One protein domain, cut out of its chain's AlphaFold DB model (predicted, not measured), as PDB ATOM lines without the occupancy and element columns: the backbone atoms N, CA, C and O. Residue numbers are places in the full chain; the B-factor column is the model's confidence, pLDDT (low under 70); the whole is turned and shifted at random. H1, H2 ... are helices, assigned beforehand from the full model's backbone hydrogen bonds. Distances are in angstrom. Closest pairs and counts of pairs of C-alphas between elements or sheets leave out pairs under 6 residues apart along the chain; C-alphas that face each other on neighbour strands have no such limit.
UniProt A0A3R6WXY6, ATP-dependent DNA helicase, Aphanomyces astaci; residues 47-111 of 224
ATOM      1  N   PRO A  47      22.565   4.607  67.635       78.94
ATOM      2  CA  PRO A  47      23.100   4.025  66.408       78.94
ATOM      3  C   PRO A  47      24.517   3.505  66.635       78.94
ATOM      4  O   PRO A  47      25.341   4.192  67.234       78.94
ATOM      5  N   TYR A  48      24.797   2.292  66.161       79.31
ATOM      6  CA  TYR A  48      26.128   1.708  66.256       79.31
ATOM      7  C   TYR A  48      27.014   2.211  65.114       79.31
ATOM      8  O   TYR A  48      26.824   1.822  63.963       79.31
ATOM      9  N   GLU A  49      27.991   3.055  65.442       83.38
ATOM     10  CA  GLU A  49      28.967   3.615  64.490       83.38
ATOM     11  C   GLU A  49      30.368   3.003  64.658       83.38
ATOM     12  O   GLU A  49      31.283   3.298  63.892       83.38
ATOM     13  N   GLY A  50      30.547   2.120  65.646       78.44
ATOM     14  CA  GLY A  50      31.803   1.430  65.920       78.44
ATOM     15  C   GLY A  50      32.069   1.262  67.414       78.44
ATOM     16  O   GLY A  50      31.204   1.490  68.260       78.44
ATOM     17  N   GLU A  51      33.297   0.872  67.758       75.94
ATOM     18  CA  GLU A  51      33.674   0.593  69.153       75.94
ATOM     19  C   GLU A  51      33.595   1.839  70.052       75.94
ATOM     20  O   GLU A  51      33.281   1.737  71.238       75.94
ATOM     21  N   THR A  52      33.775   3.036  69.490       80.50
ATOM     22  CA  THR A  52      33.598   4.306  70.209       80.50
ATOM     23  C   THR A  52      32.160   4.508  70.692       80.50
ATOM     24  O   THR A  52      31.962   5.050  71.780       80.50
ATOM     25  N   THR A  53      31.157   4.016  69.952       82.44
ATOM     26  CA  THR A  53      29.750   4.039  70.376       82.44
ATOM     27  C   THR A  53      29.545   3.217  71.644       82.44
ATOM     28  O   THR A  53      28.795   3.628  72.525       82.44
ATOM     29  N   ILE A  54      30.239   2.083  71.780       78.81
ATOM     30  CA  ILE A  54      30.145   1.239  72.978       78.81
ATOM     31  C   ILE A  54      30.665   2.006  74.193       78.81
ATOM     32  O   ILE A  54      29.980   2.079  75.212       78.81
ATOM     33  N   HIS A  55      31.839   2.628  74.075       78.50
ATOM     34  CA  HIS A  55      32.396   3.449  75.149       78.50
ATOM     35  C   HIS A  55      31.489   4.635  75.497       78.50
ATOM     36  O   HIS A  55      31.254   4.895  76.675       78.50
ATOM     37  N   ALA A  56      30.917   5.307  74.494       83.25
ATOM     38  CA  ALA A  56      29.972   6.400  74.704       83.25
ATOM     39  C   ALA A  56      28.682   5.936  75.403       83.25
ATOM     40  O   ALA A  56      28.183   6.624  76.294       83.25
ATOM     41  N   LEU A  57      28.159   4.760  75.046       83.69
ATOM     42  CA  LEU A  57      26.977   4.168  75.671       83.69
ATOM     43  C   LEU A  57      27.244   3.784  77.130       83.69
ATOM     44  O   LEU A  57      26.447   4.118  78.009       83.69
ATOM     45  N   VAL A  58      28.376   3.125  77.392       82.94
ATOM     46  CA  VAL A  58      28.806   2.767  78.749       82.94
ATOM     47  C   VAL A  58      28.987   4.029  79.588       82.94
ATOM     48  O   VAL A  58      28.427   4.098  80.677       82.94
ATOM     49  N   HIS A  59      29.658   5.055  79.060       84.31
ATOM     50  CA  HIS A  59      29.837   6.329  79.754       84.31
ATOM     51  C   HIS A  59      28.506   7.055  80.010       84.31
ATOM     52  O   HIS A  59      28.293   7.636  81.071       84.31
ATOM     53  N   LYS A  60      27.559   6.998  79.067       84.75
ATOM     54  CA  LYS A  60      26.225   7.594  79.238       84.75
ATOM     55  C   LYS A  60      25.418   6.910  80.348       84.75
ATOM     56  O   LYS A  60      24.692   7.589  81.068       84.75
ATOM     57  N   LEU A  61      25.513   5.585  80.477       84.06
ATOM     58  CA  LEU A  61      24.716   4.807  81.437       84.06
ATOM     59  C   LEU A  61      25.378   4.669  82.811       84.06
ATOM     60  O   LEU A  61      24.694   4.732  83.836       84.06
ATOM     61  N   TYR A  62      26.694   4.484  82.824       82.88
ATOM     62  CA  TYR A  62      27.498   4.181  84.004       82.88
ATOM     63  C   TYR A  62      28.577   5.231  84.280       82.88
ATOM     64  O   TYR A  62      29.489   4.941  85.037       82.88
ATOM     65  N   GLY A  63      28.520   6.420  83.675       85.19
ATOM     66  CA  GLY A  63      29.512   7.472  83.911       85.19
ATOM     67  C   GLY A  63      30.949   7.057  83.578       85.19
ATOM     68  O   GLY A  63      31.201   6.092  82.852       85.19
ATOM     69  N   ASP A  64      31.914   7.792  84.125       83.19
ATOM     70  CA  ASP A  64      33.320   7.418  84.028       83.19
ATOM     71  C   ASP A  64      33.637   6.287  85.013       83.19
ATOM     72  O   ASP A  64      33.777   6.484  86.222       83.19
ATOM     73  N   LEU A  65      33.755   5.074  84.475       77.38
ATOM     74  CA  LEU A  65      34.125   3.886  85.241       77.38
ATOM     75  C   LEU A  65      35.567   3.942  85.780       77.38
ATOM     76  O   LEU A  65      35.905   3.162  86.673       77.38
ATOM     77  N   THR A  66      36.408   4.835  85.250       76.94
ATOM     78  CA  THR A  66      37.819   4.986  85.634       76.94
ATOM     79  C   THR A  66      38.054   6.067  86.689       76.94
ATOM     80  O   THR A  66      39.159   6.142  87.229       76.94
ATOM     81  N   ASP A  67      37.023   6.846  87.038       79.31
ATOM     82  CA  ASP A  67      37.122   7.938  88.005       79.31
ATOM     83  C   ASP A  67      37.600   7.426  89.385       79.31
ATOM     84  O   ASP A  67      36.887   6.664  90.058       79.31
ATOM     85  N   PRO A  68      38.785   7.863  89.862       69.00
ATOM     86  CA  PRO A  68      39.303   7.507  91.182       69.00
ATOM     87  C   PRO A  68      38.389   7.941  92.334       69.00
ATOM     88  O   PRO A  68      38.401   7.305  93.394       69.00
ATOM     89  N   HIS A  69      37.603   9.000  92.131       73.88
ATOM     90  CA  HIS A  69      36.640   9.540  93.090       73.88
ATOM     91  C   HIS A  69      35.205   9.043  92.850       73.88
ATOM     92  O   HIS A  69      34.300   9.396  93.607       73.88
ATOM     93  N   GLY A  70      34.999   8.187  91.846       77.50
ATOM     94  CA  GLY A  70      33.701   7.634  91.483       77.50
ATOM     95  C   GLY A  70      33.349   6.372  92.276       77.50
ATOM     96  O   GLY A  70      33.389   6.328  93.509       77.50
ATOM     97  N   TYR A  71      33.032   5.293  91.554       76.50
ATOM     98  CA  TYR A  71      32.579   3.997  92.091       76.50
ATOM     99  C   TYR A  71      33.496   3.376  93.149       76.50
ATOM    100  O   TYR A  71      33.084   2.496  93.911       76.50
ATOM    101  N   ARG A  72      34.761   3.795  93.196       75.06
ATOM    102  CA  ARG A  72      35.756   3.287  94.139       75.06
ATOM    103  C   ARG A  72      35.482   3.718  95.582       75.06
ATOM    104  O   ARG A  72      35.843   2.976  96.492       75.06
ATOM    105  N   LEU A  73      34.813   4.857  95.779       82.06
ATOM    106  CA  LEU A  73      34.438   5.380  97.099       82.06
ATOM    107  C   LEU A  73      33.086   4.851  97.602       82.06
ATOM    108  O   LEU A  73      32.720   5.080  98.752       82.06
ATOM    109  N   TRP A  74      32.328   4.155  96.754       83.94
ATOM    110  CA  TRP A  74      31.004   3.646  97.101       83.94
ATOM    111  C   TRP A  74      31.081   2.361  97.923       83.94
ATOM    112  O   TRP A  74      31.938   1.499  97.696       83.94
ATOM    113  N   SER A  75      30.124   2.185  98.838       85.12
ATOM    114  CA  SER A  75      29.948   0.909  99.531       85.12
ATOM    115  C   SER A  75      29.535  -0.200  98.553       85.12
ATOM    116  O   SER A  75      29.051   0.050  97.443       85.12
ATOM    117  N   THR A  76      29.705  -1.460  98.961       82.62
ATOM    118  CA  THR A  76      29.281  -2.616  98.154       82.62
ATOM    119  C   THR A  76      27.797  -2.542  97.795       82.62
ATOM    120  O   THR A  76      27.457  -2.713  96.626       82.62
ATOM    121  N   ASP A  77      26.935  -2.196  98.750       83.56
ATOM    122  CA  ASP A  77      25.489  -2.082  98.534       83.56
ATOM    123  C   ASP A  77      25.131  -0.966  97.547       83.56
ATOM    124  O   ASP A  77      24.249  -1.137  96.706       83.56
ATOM    125  N   GLN A  78      25.822   0.178  97.625       84.50
ATOM    126  CA  GLN A  78      25.611   1.295  96.702       84.50
ATOM    127  C   GLN A  78      25.964   0.900  95.268       84.50
ATOM    128  O   GLN A  78      25.172   1.135  94.355       84.50
ATOM    129  N   ARG A  79      27.112   0.237  95.074       81.81
ATOM    130  CA  ARG A  79      27.499  -0.287  93.757       81.81
ATOM    131  C   ARG A  79      26.490  -1.307  93.246       81.81
ATOM    132  O   ARG A  79      26.029  -1.178  92.118       81.81
ATOM    133  N   GLN A  80      26.117  -2.286  94.067       82.69
ATOM    134  CA  GLN A  80      25.177  -3.332  93.661       82.69
ATOM    135  C   GLN A  80      23.832  -2.760  93.213       82.69
ATOM    136  O   GLN A  80      23.361  -3.127  92.141       82.69
ATOM    137  N   ARG A  81      23.241  -1.831  93.976       83.56
ATOM    138  CA  ARG A  81      21.974  -1.184  93.592       83.56
ATOM    139  C   ARG A  81      22.117  -0.402  92.289       83.56
ATOM    140  O   ARG A  81      21.308  -0.577  91.387       83.56
ATOM    141  N   PHE A  82      23.184   0.383  92.151       85.00
ATOM    142  CA  PHE A  82      23.410   1.192  90.955       85.00
ATOM    143  C   PHE A  82      23.548   0.361  89.673       85.00
ATOM    144  O   PHE A  82      22.952   0.716  88.651       85.00
ATOM    145  N   PHE A  83      24.318  -0.732  89.720       83.50
ATOM    146  CA  PHE A  83      24.489  -1.628  88.574       83.50
ATOM    147  C   PHE A  83      23.239  -2.481  88.317       83.50
ATOM    148  O   PHE A  83      22.922  -2.730  87.162       83.50
ATOM    149  N   ALA A  84      22.499  -2.885  89.356       82.44
ATOM    150  CA  ALA A  84      21.281  -3.689  89.203       82.44
ATOM    151  C   ALA A  84      20.109  -2.924  88.564       82.44
ATOM    152  O   ALA A  84      19.226  -3.535  87.966       82.44
ATOM    153  N   GLU A  85      20.087  -1.596  88.678       83.81
ATOM    154  CA  GLU A  85      19.048  -0.741  88.085       83.81
ATOM    155  C   GLU A  85      19.278  -0.439  86.595       83.81
ATOM    156  O   GLU A  85      18.451   0.221  85.964       83.81
ATOM    157  N   ARG A  86      20.398  -0.891  86.018       84.69
ATOM    158  CA  ARG A  86      20.810  -0.574  84.646       84.69
ATOM    159  C   ARG A  86      21.032  -1.848  83.844       84.69
ATOM    160  O   ARG A  86      21.560  -2.833  84.345       84.69
ATOM    161  N   ALA A  87      20.647  -1.809  82.575       82.56
ATOM    162  CA  ALA A  87      20.877  -2.897  81.638       82.56
ATOM    163  C   ALA A  87      21.237  -2.330  80.265       82.56
ATOM    164  O   ALA A  87      20.663  -1.331  79.832       82.56
ATOM    165  N   ILE A  88      22.172  -2.993  79.583       82.19
ATOM    166  CA  ILE A  88      22.433  -2.768  78.163       82.19
ATOM    167  C   ILE A  88      21.987  -4.014  77.410       82.19
ATOM    168  O   ILE A  88      22.382  -5.128  77.752       82.19
ATOM    169  N   LEU A  89      21.169  -3.811  76.384       81.62
ATOM    170  CA  LEU A  89      20.756  -4.851  75.453       81.62
ATOM    171  C   LEU A  89      21.500  -4.627  74.141       81.62
ATOM    172  O   LEU A  89      21.548  -3.500  73.650       81.62
ATOM    173  N   ALA A  90      22.065  -5.690  73.576       78.12
ATOM    174  CA  ALA A  90      22.648  -5.648  72.244       78.12
ATOM    175  C   ALA A  90      22.134  -6.811  71.385       78.12
ATOM    176  O   ALA A  90      21.909  -7.900  71.914       78.12
ATOM    177  N   PRO A  91      21.987  -6.591  70.066       72.06
ATOM    178  CA  PRO A  91      21.656  -7.614  69.077       72.06
ATOM    179  C   PRO A  91      22.489  -8.895  69.148       72.06
ATOM    180  O   PRO A  91      21.959  -9.991  68.991       72.06
ATOM    181  N   LYS A  92      23.808  -8.755  69.333       77.75
ATOM    182  CA  LYS A  92      24.768  -9.855  69.226       77.75
ATOM    183  C   LYS A  92      25.449 -10.114  70.561       77.75
ATOM    184  O   LYS A  92      25.921  -9.198  71.236       77.75
ATOM    185  N   ASN A  93      25.616 -11.394  70.881       81.81
ATOM    186  CA  ASN A  93      26.333 -11.838  72.080       81.81
ATOM    187  C   ASN A  93      27.806 -11.392  72.098       81.81
ATOM    188  O   ASN A  93      28.379 -11.198  73.172       81.81
ATOM    189  N   THR A  94      28.422 -11.196  70.927       83.06
ATOM    190  CA  THR A  94      29.785 -10.654  70.803       83.06
ATOM    191  C   THR A  94      29.896  -9.271  71.433       83.06
ATOM    192  O   THR A  94      30.839  -9.000  72.178       83.06
ATOM    193  N   ASP A  95      28.902  -8.421  71.197       79.25
ATOM    194  CA  ASP A  95      28.906  -7.030  71.646       79.25
ATOM    195  C   ASP A  95      28.627  -6.968  73.151       79.25
ATOM    196  O   ASP A  95      29.306  -6.247  73.884       79.25
ATOM    197  N   ILE A  96      27.715  -7.821  73.639       81.94
ATOM    198  CA  ILE A  96      27.457  -8.014  75.075       81.94
ATOM    199  C   ILE A  96      28.731  -8.451  75.806       81.94
ATOM    200  O   ILE A  96      29.047  -7.927  76.872       81.94
ATOM    201  N   THR A  97      29.497  -9.378  75.227       83.50
ATOM    202  CA  THR A  97      30.734  -9.884  75.840       83.50
ATOM    203  C   THR A  97      31.782  -8.778  75.980       83.50
ATOM    204  O   THR A  97      32.375  -8.624  77.054       83.50
ATOM    205  N   LYS A  98      31.977  -7.960  74.936       80.69
ATOM    206  CA  LYS A  98      32.882  -6.797  74.976       80.69
ATOM    207  C   LYS A  98      32.447  -5.781  76.036       80.69
ATOM    208  O   LYS A  98      33.266  -5.352  76.848       80.69
ATOM    209  N   MET A  99      31.154  -5.451  76.079       81.19
ATOM    210  CA  MET A  99      30.596  -4.517  77.063       81.19
ATOM    211  C   MET A  99      30.761  -5.012  78.496       81.19
ATOM    212  O   MET A  99      31.274  -4.280  79.340       81.19
ATOM    213  N   ASN A 100      30.395  -6.265  78.765       84.19
ATOM    214  CA  ASN A 100      30.536  -6.858  80.092       84.19
ATOM    215  C   ASN A 100      31.998  -6.869  80.539       84.19
ATOM    216  O   ASN A 100      32.288  -6.526  81.681       84.19
ATOM    217  N   THR A 101      32.926  -7.190  79.635       81.75
ATOM    218  CA  THR A 101      34.362  -7.166  79.940       81.75
ATOM    219  C   THR A 101      34.827  -5.756  80.307       81.75
ATOM    220  O   THR A 101      35.503  -5.593  81.319       81.75
ATOM    221  N   SER A 102      34.417  -4.730  79.551       78.06
ATOM    222  CA  SER A 102      34.763  -3.328  79.838       78.06
ATOM    223  C   SER A 102      34.168  -2.821  81.156       78.06
ATOM    224  O   SER A 102      34.814  -2.053  81.870       78.06
ATOM    225  N   ILE A 103      32.939  -3.225  81.489       80.44
ATOM    226  CA  ILE A 103      32.277  -2.815  82.733       80.44
ATOM    227  C   ILE A 103      32.922  -3.509  83.936       80.44
ATOM    228  O   ILE A 103      33.109  -2.874  84.970       80.44
ATOM    229  N   LEU A 104      33.287  -4.788  83.812       79.00
ATOM    230  CA  LEU A 104      33.840  -5.591  84.908       79.00
ATOM    231  C   LEU A 104      35.344  -5.390  85.133       79.00
ATOM    232  O   LEU A 104      35.805  -5.619  86.247       79.00
ATOM    233  N   SER A 105      36.106  -4.952  84.126       72.38
ATOM    234  CA  SER A 105      37.542  -4.661  84.270       72.38
ATOM    235  C   SER A 105      37.835  -3.382  85.061       72.38
ATOM    236  O   SER A 105      38.956  -3.187  85.527       72.38
ATOM    237  N   SER A 106      36.833  -2.514  85.215       61.94
ATOM    238  CA  SER A 106      36.966  -1.179  85.806       61.94
ATOM    239  C   SER A 106      36.820  -1.139  87.345       61.94
ATOM    240  O   SER A 106      37.630  -0.487  88.009       61.94
ATOM    241  N   PRO A 107      35.842  -1.820  87.982       60.62
ATOM    242  CA  PRO A 107      35.759  -1.877  89.438       60.62
ATOM    243  C   PRO A 107      36.798  -2.848  90.020       60.62
ATOM    244  O   PRO A 107      36.998  -3.951  89.529       60.62
ATOM    245  N   THR A 108      37.411  -2.474  91.146       56.03
ATOM    246  CA  THR A 108      38.471  -3.216  91.873       56.03
ATOM    247  C   THR A 108      38.000  -4.518  92.557       56.03
ATOM    248  O   THR A 108      38.576  -4.957  93.551       56.03
ATOM    249  N   GLY A 109      36.933  -5.143  92.060       55.38
ATOM    250  CA  GLY A 109      36.400  -6.404  92.572       55.38
ATOM    251  C   GLY A 109      37.066  -7.619  91.928       55.38
ATOM    252  O   GLY A 109      37.359  -7.623  90.738       55.38
ATOM    253  N   VAL A 110      37.278  -8.681  92.706       53.00
ATOM    254  CA  VAL A 110      37.786  -9.956  92.181       53.00
ATOM    255  C   VAL A 110      36.714 -10.580  91.283       53.00
ATOM    256  O   VAL A 110      35.610 -10.873  91.752       53.00
ATOM    257  N   ALA A 111      37.026 -10.782  90.002       57.62
ATOM    258  CA  ALA A 111      36.153 -11.498  89.079       57.62
ATOM    259  C   ALA A 111      35.918 -12.924  89.603       57.62
ATOM    260  O   ALA A 111      36.857 -13.700  89.783       57.62
TER     261      ALA A 111
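This is residues 47 to 111 of the 224 residues of the protein "ATP-dependent DNA helicase" of Aphanomyces astaci (UniProt A0A3R6WXY6). What is the overall picture? Three short helices make a triangle: H1 and H3 stand in one half of an elongated body, crossed at a steep angle, and H2 lies in the other half, beyond the last residues of both. The unnamed residues 63 to 75 lead from H1 to H2, and residues 85 to 92 fold back along the length to the start of H3. What is it made of, and how large is it? The printed part has 65 residues with three named helices, in the order H1, H2, H3, and no named strand; its class is all helix, with 33 of the 65 residues in the helices. It is compact, with a radius of gyration of the C-alphas of 12.2 A, and it spans 34 by 20 by 19 A.

Where are the longest helices? H1 is residues 51 to 62, 16.5 A from first to last C-alpha, and begins with C-alpha 51 at (33.674, 0.593, 69.153). H3, also 12 residues, is residues 93 to 104, 16.1 A long, and ends with C-alpha 104 at (33.840, -5.591, 84.908). Where is the remaining helix? H2 is residues 76 to 84, 12.1 A long, and begins with C-alpha 76 at (29.281, -2.616, 98.154).

How do H1 and H3 stand to each other? They only just touch, with 3 pairs of C-alphas within 8 A, through residues 54 to 58 of H1 and 99 to 103 of H3 alone. Their closest C-alphas, those of Ile 54 and Met 99, are 7.1 A apart. They run the same way at a steep tilt of 52 degrees. Where is H2? H1 and H2 are close but not clearly touching, the closest C-alphas being those of Tyr 62 and Phe 83, 8.0 A apart; they run opposite ways at a steep tilt of 57 degrees. H2 and H3 are apart, with no C-alpha of the one within 8 A of the other. What do the backbones show? In H1, H2 and H3 every O i to N i+4 pair is within hydrogen-bond range.

How far does it reach? The two C-alphas farthest apart, those of Glu 49 and Ser 75, are 35.2 A apart. Is the backbone continuous, and which link is long? The printed part has no cut; the link from H1 to H2, with 13 residues, is long, and that from H2 to H3, with 8, is short. Where is the model less sure? The mean pLDDT of the printed part is 78.6, and residue 68 and residues 106 to 111 are under 70.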